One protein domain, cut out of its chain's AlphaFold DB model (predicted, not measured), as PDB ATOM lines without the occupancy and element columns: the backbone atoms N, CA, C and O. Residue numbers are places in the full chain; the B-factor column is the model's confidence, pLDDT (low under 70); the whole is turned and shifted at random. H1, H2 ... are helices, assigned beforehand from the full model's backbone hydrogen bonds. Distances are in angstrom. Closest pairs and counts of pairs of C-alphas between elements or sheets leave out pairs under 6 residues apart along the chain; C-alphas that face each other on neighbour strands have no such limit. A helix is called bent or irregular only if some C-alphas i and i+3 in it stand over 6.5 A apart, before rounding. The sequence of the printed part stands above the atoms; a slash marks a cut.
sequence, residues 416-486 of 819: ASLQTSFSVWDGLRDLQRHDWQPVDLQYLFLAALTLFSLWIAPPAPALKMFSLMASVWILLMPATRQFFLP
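What this domain is: This is residues 416 to 486 of the 819 residues of a protein of Drechmeria coniospora (UniProt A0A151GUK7). Two long helices, H2 and H3, make an open V, joined at its narrow end by residues 457 to 460 and wide apart at the other. There the short helices H1 and H4 pack at the end of H3, while residues 432 to 437 bridge the open end from H1 to H2. The printed part has 71 residues, with four named helices in the order H1, H2, H3, H4 and no named strand: all helix. The whole is loose, with a radius of gyration of the C-alphas of 14.0 A, and spans 41 by 28 by 22 A.

Where its parts are: H2, residues 438 to 456, is the longest helix, 28.7 A from C-alpha 438 at (155.769, 189.676, 121.957) to C-alpha 456 at (148.659, 216.299, 129.967). H3, residues 461 to 476, measures 22.4 A. H1 holds residues 424 to 431. H4, residues 478 to 486, ends with C-alpha 486 at (142.148, 191.894, 131.786); it is neither bent nor irregular, but only just: C-alphas 479 and 482 are 6.3 A apart.

How they stand to each other: H2 and H3 run opposite ways at a shallow tilt of 21 degrees, close but not clearly touching; their closest C-alphas, those of Leu 454 and Lys 464, are 6.8 A apart. H2 is apart from H1 and H4. H3 touches H1 with residues 473 to 476 alone, closest at the C-alphas of Leu 476 and Gly 427, 4.7 A; at 70.4 degrees they are only just about perpendicular. H3 and H4 touch only at the corner, with the C-alphas of Leu 475 and Arg 481 closest at 4.7 A. H1 and H4 only just touch, with 3 pairs of C-alphas within 8 A, the closest those of Gly 427 and Pro 478 at 5.7 A. Every O i to N i+4 pair is within hydrogen-bond range in H1 and H3, against 12 of 15 in H2 and 3 of 5 in H4.

The domain as a whole: The C-alphas farthest apart, those of Ala 416 and Pro 459, are 43.5 A apart. The printed part has no cut; the links H2 to H3 and H3 to H4 are tight, and H1 to H2 is short. No printed residue is under 70 in pLDDT.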
ATOM      1  N   ALA A 416     137.924 176.780 136.565       84.00
ATOM      2  CA  ALA A 416     136.979 177.820 136.959       84.00
ATOM      3  C   ALA A 416     137.403 178.586 138.229       84.00
ATOM      4  O   ALA A 416     136.788 179.621 138.519       84.00
ATOM      5  N   SER A 417     138.417 178.111 138.966       86.38
ATOM      6  CA  SER A 417     138.862 178.681 140.248       86.38
ATOM      7  C   SER A 417     139.417 180.106 140.132       86.38
ATOM      8  O   SER A 417     139.789 180.582 139.060       86.38
ATOM      9  N   LEU A 418     139.425 180.807 141.269       88.81
ATOM     10  CA  LEU A 418     139.888 182.186 141.401       88.81
ATOM     11  C   LEU A 418     141.084 182.242 142.352       88.81
ATOM     12  O   LEU A 418     141.138 181.514 143.345       88.81
ATOM     13  N   GLN A 419     142.018 183.146 142.073       90.19
ATOM     14  CA  GLN A 419     143.127 183.456 142.972       90.19
ATOM     15  C   GLN A 419     142.586 184.217 144.192       90.19
ATOM     16  O   GLN A 419     141.771 185.128 144.050       90.19
ATOM     17  N   THR A 420     143.015 183.843 145.398       90.56
ATOM     18  CA  THR A 420     142.513 184.416 146.665       90.56
ATOM     19  C   THR A 420     143.610 185.006 147.549       90.56
ATOM     20  O   THR A 420     143.316 185.499 148.637       90.56
ATOM     21  N   SER A 421     144.873 184.990 147.111       91.62
ATOM     22  CA  SER A 421     145.969 185.589 147.869       91.62
ATOM     23  C   SER A 421     146.015 187.112 147.698       91.62
ATOM     24  O   SER A 421     145.983 187.654 146.590       91.62
ATOM     25  N   PHE A 422     146.114 187.803 148.833       92.62
ATOM     26  CA  PHE A 422     146.260 189.260 148.929       92.62
ATOM     27  C   PHE A 422     147.739 189.696 149.013       92.62
ATOM     28  O   PHE A 422     148.060 190.879 149.113       92.62
ATOM     29  N   SER A 423     148.665 188.737 148.972       93.19
ATOM     30  CA  SER A 423     150.107 188.935 149.090       93.19
ATOM     31  C   SER A 423     150.709 189.493 147.795       93.19
ATOM     32  O   SER A 423     150.936 188.765 146.834       93.19
ATOM     33  N   VAL A 424     151.073 190.779 147.808       93.31
ATOM     34  CA  VAL A 424     151.827 191.474 146.735       93.31
ATOM     35  C   VAL A 424     153.088 190.696 146.315       93.31
ATOM     36  O   VAL A 424     153.443 190.639 145.140       93.31
ATOM     37  N   TRP A 425     153.748 190.042 147.277       93.25
ATOM     38  CA  TRP A 425     154.930 189.207 147.046       93.25
ATOM     39  C   TRP A 425     154.669 187.973 146.174       93.25
ATOM     40  O   TRP A 425     155.618 187.459 145.585       93.25
ATOM     41  N   ASP A 426     153.426 187.490 146.081       91.50
ATOM     42  CA  ASP A 426     153.068 186.404 145.164       91.50
ATOM     43  C   ASP A 426     153.049 186.913 143.725       91.50
ATOM     44  O   ASP A 426     153.770 186.375 142.892       91.50
ATOM     45  N   GLY A 427     152.335 188.007 143.440       91.94
ATOM     46  CA  GLY A 427     152.306 188.576 142.092       91.94
ATOM     47  C   GLY A 427     153.650 189.145 141.633       91.94
ATOM     48  O   GLY A 427     153.939 189.104 140.440       91.94
ATOM     49  N   LEU A 428     154.516 189.589 142.555       93.88
ATOM     50  CA  LEU A 428     155.908 189.916 142.225       93.88
ATOM     51  C   LEU A 428     156.723 188.663 141.859       93.88
ATOM     52  O   LEU A 428     157.496 188.706 140.905       93.88
ATOM     53  N   ARG A 429     156.535 187.541 142.573       94.38
ATOM     54  CA  ARG A 429     157.167 186.253 142.228       94.38
ATOM     55  C   ARG A 429     156.637 185.679 140.916       94.38
ATOM     56  O   ARG A 429     157.419 185.085 140.182       94.38
ATOM     57  N   ASP A 430     155.361 185.884 140.599       91.00
ATOM     58  CA  ASP A 430     154.790 185.535 139.294       91.00
ATOM     59  C   ASP A 430     155.418 186.387 138.180       91.00
ATOM     60  O   ASP A 430     155.876 185.845 137.182       91.00
ATOM     61  N   LEU A 431     155.514 187.709 138.369       91.06
ATOM     62  CA  LEU A 431     156.109 188.631 137.392       91.06
ATOM     63  C   LEU A 431     157.604 188.349 137.149       91.06
ATOM     64  O   LEU A 431     158.080 188.467 136.024       91.06
ATOM     65  N   GLN A 432     158.339 187.927 138.182       93.56
ATOM     66  CA  GLN A 432     159.729 187.458 138.072       93.56
ATOM     67  C   GLN A 432     159.876 186.113 137.339       93.56
ATOM     68  O   GLN A 432     160.987 185.759 136.947       93.56
ATOM     69  N   ARG A 433     158.784 185.359 137.178       94.44
ATOM     70  CA  ARG A 433     158.714 184.059 136.490       94.44
ATOM     71  C   ARG A 433     157.947 184.136 135.166       94.44
ATOM     72  O   ARG A 433     157.622 183.101 134.598       94.44
ATOM     73  N   HIS A 434     157.607 185.340 134.706       92.69
ATOM     74  CA  HIS A 434     156.823 185.532 133.493       92.69
ATOM     75  C   HIS A 434     157.713 185.434 132.251       92.69
ATOM     76  O   HIS A 434     158.586 186.277 132.036       92.69
ATOM     77  N   ASP A 435     157.470 184.420 131.420       92.38
ATOM     78  CA  ASP A 435     158.154 184.224 130.141       92.38
ATOM     79  C   ASP A 435     157.636 185.226 129.097       92.38
ATOM     80  O   ASP A 435     156.688 184.952 128.358       92.38
ATOM     81  N   TRP A 436     158.260 186.407 129.057       91.88
ATOM     82  CA  TRP A 436     157.885 187.549 128.217       91.88
ATOM     83  C   TRP A 436     157.664 187.189 126.742       91.88
ATOM     84  O   TRP A 436     158.594 186.819 126.023       91.88
ATOM     85  N   GLN A 437     156.434 187.388 126.275       92.75
ATOM     86  CA  GLN A 437     156.021 187.163 124.894       92.75
ATOM     87  C   GLN A 437     155.915 188.486 124.117       92.75
ATOM     88  O   GLN A 437     155.656 189.537 124.708       92.75
ATOM     89  N   PRO A 438     155.989 188.473 122.771       91.44
ATOM     90  CA  PRO A 438     155.769 189.676 121.957       91.44
ATOM     91  C   PRO A 438     154.409 190.358 122.188       91.44
ATOM     92  O   PRO A 438     154.276 191.559 121.962       91.44
ATOM     93  N   VAL A 439     153.399 189.621 122.673       89.31
ATOM     94  CA  VAL A 439     152.088 190.177 123.050       89.31
ATOM     95  C   VAL A 439     152.124 191.031 124.324       89.31
ATOM     96  O   VAL A 439     151.222 191.844 124.525       89.31
ATOM     97  N   ASP A 440     153.155 190.914 125.163       92.19
ATOM     98  CA  ASP A 440     153.294 191.709 126.391       92.19
ATOM     99  C   ASP A 440     153.797 193.135 126.115       92.19
ATOM    100  O   ASP A 440     153.610 194.033 126.939       92.19
ATOM    101  N   LEU A 441     154.319 193.394 124.907       93.81
ATOM    102  CA  LEU A 441     154.613 194.743 124.406       93.81
ATOM    103  C   LEU A 441     153.379 195.665 124.468       93.81
ATOM    104  O   LEU A 441     153.510 196.883 124.602       93.81
ATOM    105  N   GLN A 442     152.172 195.085 124.450       94.50
ATOM    106  CA  GLN A 442     150.918 195.812 124.640       94.50
ATOM    107  C   GLN A 442     150.880 196.568 125.982       94.50
ATOM    108  O   GLN A 442     150.356 197.678 126.044       94.50
ATOM    109  N   TYR A 443     151.478 196.021 127.050       94.25
ATOM    110  CA  TYR A 443     151.513 196.673 128.361       94.25
ATOM    111  C   TYR A 443     152.494 197.852 128.392       94.25
ATOM    112  O   TYR A 443     152.221 198.836 129.076       94.25
ATOM    113  N   LEU A 444     153.576 197.815 127.603       95.31
ATOM    114  CA  LEU A 444     154.471 198.966 127.430       95.31
ATOM    115  C   LEU A 444     153.749 200.125 126.726       95.31
ATOM    116  O   LEU A 444     153.860 201.270 127.164       95.31
ATOM    117  N   PHE A 445     152.954 199.833 125.688       96.62
ATOM    118  CA  PHE A 445     152.102 200.833 125.038       96.62
ATOM    119  C   PHE A 445     151.068 201.417 126.014       96.62
ATOM    120  O   PHE A 445     150.935 202.634 126.110       96.62
ATOM    121  N   LEU A 446     150.367 200.569 126.773       97.06
ATOM    122  CA  LEU A 446     149.368 201.014 127.752       97.06
ATOM    123  C   LEU A 446     149.995 201.854 128.877       97.06
ATOM    124  O   LEU A 446     149.416 202.864 129.278       97.06
ATOM    125  N   ALA A 447     151.195 201.498 129.344       95.94
ATOM    126  CA  ALA A 447     151.954 202.297 130.301       95.94
ATOM    127  C   ALA A 447     152.350 203.662 129.713       95.94
ATOM    128  O   ALA A 447     152.122 204.686 130.353       95.94
ATOM    129  N   ALA A 448     152.862 203.702 128.477       97.06
ATOM    130  CA  ALA A 448     153.193 204.952 127.789       97.06
ATOM    131  C   ALA A 448     151.957 205.850 127.582       97.06
ATOM    132  O   ALA A 448     152.019 207.048 127.859       97.06
ATOM    133  N   LEU A 449     150.817 205.277 127.182       97.31
ATOM    134  CA  LEU A 449     149.546 205.991 127.016       97.31
ATOM    135  C   LEU A 449     149.000 206.523 128.354       97.31
ATOM    136  O   LEU A 449     148.481 207.639 128.417       97.31
ATOM    137  N   THR A 450     149.172 205.762 129.439       96.50
ATOM    138  CA  THR A 450     148.825 206.194 130.804       96.50
ATOM    139  C   THR A 450     149.711 207.353 131.253       96.50
ATOM    140  O   THR A 450     149.199 208.371 131.715       96.50
ATOM    141  N   LEU A 451     151.032 207.245 131.073       95.50
ATOM    142  CA  LEU A 451     151.987 208.299 131.424       95.50
ATOM    143  C   LEU A 451     151.753 209.574 130.603       95.50
ATOM    144  O   LEU A 451     151.759 210.659 131.176       95.50
ATOM    145  N   PHE A 452     151.457 209.457 129.305       95.88
ATOM    146  CA  PHE A 452     151.041 210.581 128.460       95.88
ATOM    147  C   PHE A 452     149.757 211.249 128.982       95.88
ATOM    148  O   PHE A 452     149.710 212.468 129.134       95.88
ATOM    149  N   SER A 453     148.737 210.456 129.320       96.56
ATOM    150  CA  SER A 453     147.461 210.969 129.837       96.56
ATOM    151  C   SER A 453     147.637 211.685 131.184       96.56
ATOM    152  O   SER A 453     147.110 212.779 131.393       96.56
ATOM    153  N   LEU A 454     148.452 211.120 132.081       94.38
ATOM    154  CA  LEU A 454     148.818 211.745 133.354       94.38
ATOM    155  C   LEU A 454     149.756 212.948 133.183       94.38
ATOM    156  O   LEU A 454     149.754 213.820 134.049       94.38
ATOM    157  N   TRP A 455     150.529 213.036 132.099       94.25
ATOM    158  CA  TRP A 455     151.357 214.203 131.777       94.25
ATOM    159  C   TRP A 455     150.495 215.402 131.366       94.25
ATOM    160  O   TRP A 455     150.644 216.470 131.956       94.25
ATOM    161  N   ILE A 456     149.547 215.215 130.437       94.50
ATOM    162  CA  ILE A 456     148.659 216.299 129.967       94.50
ATOM    163  C   ILE A 456     147.598 216.721 130.997       94.50
ATOM    164  O   ILE A 456     147.077 217.829 130.924       94.50
ATOM    165  N   ALA A 457     147.256 215.859 131.960       93.88
ATOM    166  CA  ALA A 457     146.299 216.190 133.016       93.88
ATOM    167  C   ALA A 457     146.801 217.334 133.935       93.88
ATOM    168  O   ALA A 457     148.011 217.444 134.155       93.88
ATOM    169  N   PRO A 458     145.909 218.122 134.573       92.00
ATOM    170  CA  PRO A 458     146.273 219.212 135.487       92.00
ATOM    171  C   PRO A 458     147.301 218.836 136.580       92.00
ATOM    172  O   PRO A 458     147.395 217.666 136.974       92.00
ATOM    173  N   PRO A 459     148.099 219.796 137.086       89.38
ATOM    174  CA  PRO A 459     149.211 219.526 138.003       89.38
ATOM    175  C   PRO A 459     148.742 219.114 139.410       89.38
ATOM    176  O   PRO A 459     148.610 219.932 140.313       89.38
ATOM    177  N   ALA A 460     148.545 217.809 139.609       92.50
ATOM    178  CA  ALA A 460     148.199 217.193 140.893       92.50
ATOM    179  C   ALA A 460     149.185 216.052 141.249       92.50
ATOM    180  O   ALA A 460     148.804 214.879 141.226       92.50
ATOM    181  N   PRO A 461     150.474 216.347 141.526       91.19
ATOM    182  CA  PRO A 461     151.534 215.333 141.595       91.19
ATOM    183  C   PRO A 461     151.282 214.247 142.648       91.19
ATOM    184  O   PRO A 461     151.456 213.069 142.348       91.19
ATOM    185  N   ALA A 462     150.797 214.612 143.841       94.00
ATOM    186  CA  ALA A 462     150.473 213.648 144.896       94.00
ATOM    187  C   ALA A 462     149.357 212.670 144.480       94.00
ATOM    188  O   ALA A 462     149.491 211.465 144.680       94.00
ATOM    189  N   LEU A 463     148.293 213.165 143.834       92.19
ATOM    190  CA  LEU A 463     147.180 212.338 143.352       92.19
ATOM    191  C   LEU A 463     147.612 211.424 142.195       92.19
ATOM    192  O   LEU A 463     147.257 210.246 142.179       92.19
ATOM    193  N   LYS A 464     148.419 211.936 141.256       92.88
ATOM    194  CA  LYS A 464     148.990 211.144 140.150       92.88
ATOM    195  C   LYS A 464     149.900 210.029 140.678       92.88
ATOM    196  O   LYS A 464     149.770 208.885 140.248       92.88
ATOM    197  N   MET A 465     150.769 210.340 141.643       93.25
ATOM    198  CA  MET A 465     151.649 209.365 142.294       93.25
ATOM    199  C   MET A 465     150.851 208.303 143.060       93.25
ATOM    200  O   MET A 465     151.082 207.113 142.861       93.25
ATOM    201  N   PHE A 466     149.869 208.711 143.873       94.12
ATOM    202  CA  PHE A 466     148.997 207.788 144.602       94.12
ATOM    203  C   PHE A 466     148.213 206.866 143.657       94.12
ATOM    204  O   PHE A 466     148.176 205.659 143.876       94.12
ATOM    205  N   SER A 467     147.658 207.407 142.567       91.56
ATOM    206  CA  SER A 467     146.949 206.632 141.539       91.56
ATOM    207  C   SER A 467     147.848 205.580 140.874       91.56
ATOM    208  O   SER A 467     147.456 204.416 140.753       91.56
ATOM    209  N   LEU A 468     149.088 205.939 140.520       93.75
ATOM    210  CA  LEU A 468     150.070 204.995 139.974       93.75
ATOM    211  C   LEU A 468     150.470 203.917 140.996       93.75
ATOM    212  O   LEU A 468     150.488 202.735 140.656       93.75
ATOM    213  N   MET A 469     150.730 204.296 142.251       94.19
ATOM    214  CA  MET A 469     151.058 203.349 143.327       94.19
ATOM    215  C   MET A 469     149.904 202.376 143.603       94.19
ATOM    216  O   MET A 469     150.133 201.170 143.684       94.19
ATOM    217  N   ALA A 470     148.667 202.874 143.688       93.56
ATOM    218  CA  ALA A 470     147.470 202.055 143.865       93.56
ATOM    219  C   ALA A 470     147.247 201.106 142.675       93.56
ATOM    220  O   ALA A 470     146.972 199.925 142.881       93.56
ATOM    221  N   SER A 471     147.448 201.584 141.443       93.56
ATOM    222  CA  SER A 471     147.353 200.761 140.228       93.56
ATOM    223  C   SER A 471     148.366 199.612 140.241       93.56
ATOM    224  O   SER A 471     147.995 198.461 140.013       93.56
ATOM    225  N   VAL A 472     149.631 199.892 140.575       94.00
ATOM    226  CA  VAL A 472     150.677 198.862 140.709       94.00
ATOM    227  C   VAL A 472     150.342 197.872 141.830       94.00
ATOM    228  O   VAL A 472     150.477 196.665 141.637       94.00
ATOM    229  N   TRP A 473     149.854 198.346 142.978       94.00
ATOM    230  CA  TRP A 473     149.483 197.493 144.114       94.00
ATOM    231  C   TRP A 473     148.329 196.533 143.775       94.00
ATOM    232  O   TRP A 473     148.423 195.333 144.032       94.00
ATOM    233  N   ILE A 474     147.285 197.039 143.112       95.00
ATOM    234  CA  ILE A 474     146.110 196.271 142.666       95.00
ATOM    235  C   ILE A 474     146.465 195.266 141.552       95.00
ATOM    236  O   ILE A 474     145.868 194.187 141.490       95.00
ATOM    237  N   LEU A 475     147.445 195.577 140.695       94.56
ATOM    238  CA  LEU A 475     147.933 194.669 139.648       94.56
ATOM    239  C   LEU A 475     148.934 193.617 140.163       94.56
ATOM    240  O   LEU A 475     149.010 192.534 139.585       94.56
ATOM    241  N   LEU A 476     149.672 193.890 141.245       94.38
ATOM    242  CA  LEU A 476     150.574 192.922 141.891       94.38
ATOM    243  C   LEU A 476     149.874 191.997 142.899       94.38
ATOM    244  O   LEU A 476     150.440 190.979 143.284       94.38
ATOM    245  N   MET A 477     148.662 192.321 143.346       95.06
ATOM    246  CA  MET A 477     147.883 191.489 144.264       95.06
ATOM    247  C   MET A 477     147.073 190.435 143.477       95.06
ATOM    248  O   MET A 477     146.156 190.817 142.749       95.06
ATOM    249  N   PRO A 478     147.344 189.116 143.596       93.50
ATOM    250  CA  PRO A 478     146.708 188.096 142.747       93.50
ATOM    251  C   PRO A 478     145.172 188.098 142.778       93.50
ATOM    252  O   PRO A 478     144.537 188.016 141.722       93.50
ATOM    253  N   ALA A 479     144.579 188.268 143.966       93.19
ATOM    254  CA  ALA A 479     143.127 188.312 144.155       93.19
ATOM    255  C   ALA A 479     142.420 189.410 143.332       93.19
ATOM    256  O   ALA A 479     141.306 189.192 142.852       93.19
ATOM    257  N   THR A 480     143.061 190.563 143.117       94.50
ATOM    258  CA  THR A 480     142.522 191.666 142.301       94.50
ATOM    259  C   THR A 480     143.037 191.637 140.863       94.50
ATOM    260  O   THR A 480     142.278 191.924 139.933       94.50
ATOM    261  N   ARG A 481     144.292 191.222 140.641       94.38
ATOM    262  CA  ARG A 481     144.939 191.120 139.320       94.38
ATOM    263  C   ARG A 481     144.093 190.350 138.306       94.38
ATOM    264  O   ARG A 481     143.991 190.779 137.162       94.38
ATOM    265  N   GLN A 482     143.449 189.256 138.713       91.31
ATOM    266  CA  GLN A 482     142.587 188.449 137.832       91.31
ATOM    267  C   GLN A 482     141.392 189.217 137.222       91.31
ATOM    268  O   GLN A 482     140.885 188.812 136.179       91.31
ATOM    269  N   PHE A 483     140.972 190.331 137.834       93.12
ATOM    270  CA  PHE A 483     139.966 191.255 137.296       93.12
ATOM    271  C   PHE A 483     140.614 192.478 136.624       93.12
ATOM    272  O   PHE A 483     140.291 192.810 135.483       93.12
ATOM    273  N   PHE A 484     141.566 193.129 137.300       95.12
ATOM    274  CA  PHE A 484     142.145 194.390 136.828       95.12
ATOM    275  C   PHE A 484     143.124 194.234 135.657       95.12
ATOM    276  O   PHE A 484     143.188 195.131 134.821       95.12
ATOM    277  N   LEU A 485     143.851 193.116 135.534       93.81
ATOM    278  CA  LEU A 485     144.798 192.903 134.430       93.81
ATOM    279  C   LEU A 485     144.097 192.634 133.081       93.81
ATOM    280  O   LEU A 485     144.570 193.150 132.071       93.81
ATOM    281  N   PRO A 486     142.964 191.904 133.001       93.25
ATOM    282  CA  PRO A 486     142.148 191.894 131.786       93.25
ATOM    283  C   PRO A 486     141.430 193.223 131.513       93.25
ATOM    284  O   PRO A 486     141.343 193.633 130.360       93.25
TER     285      PRO A 486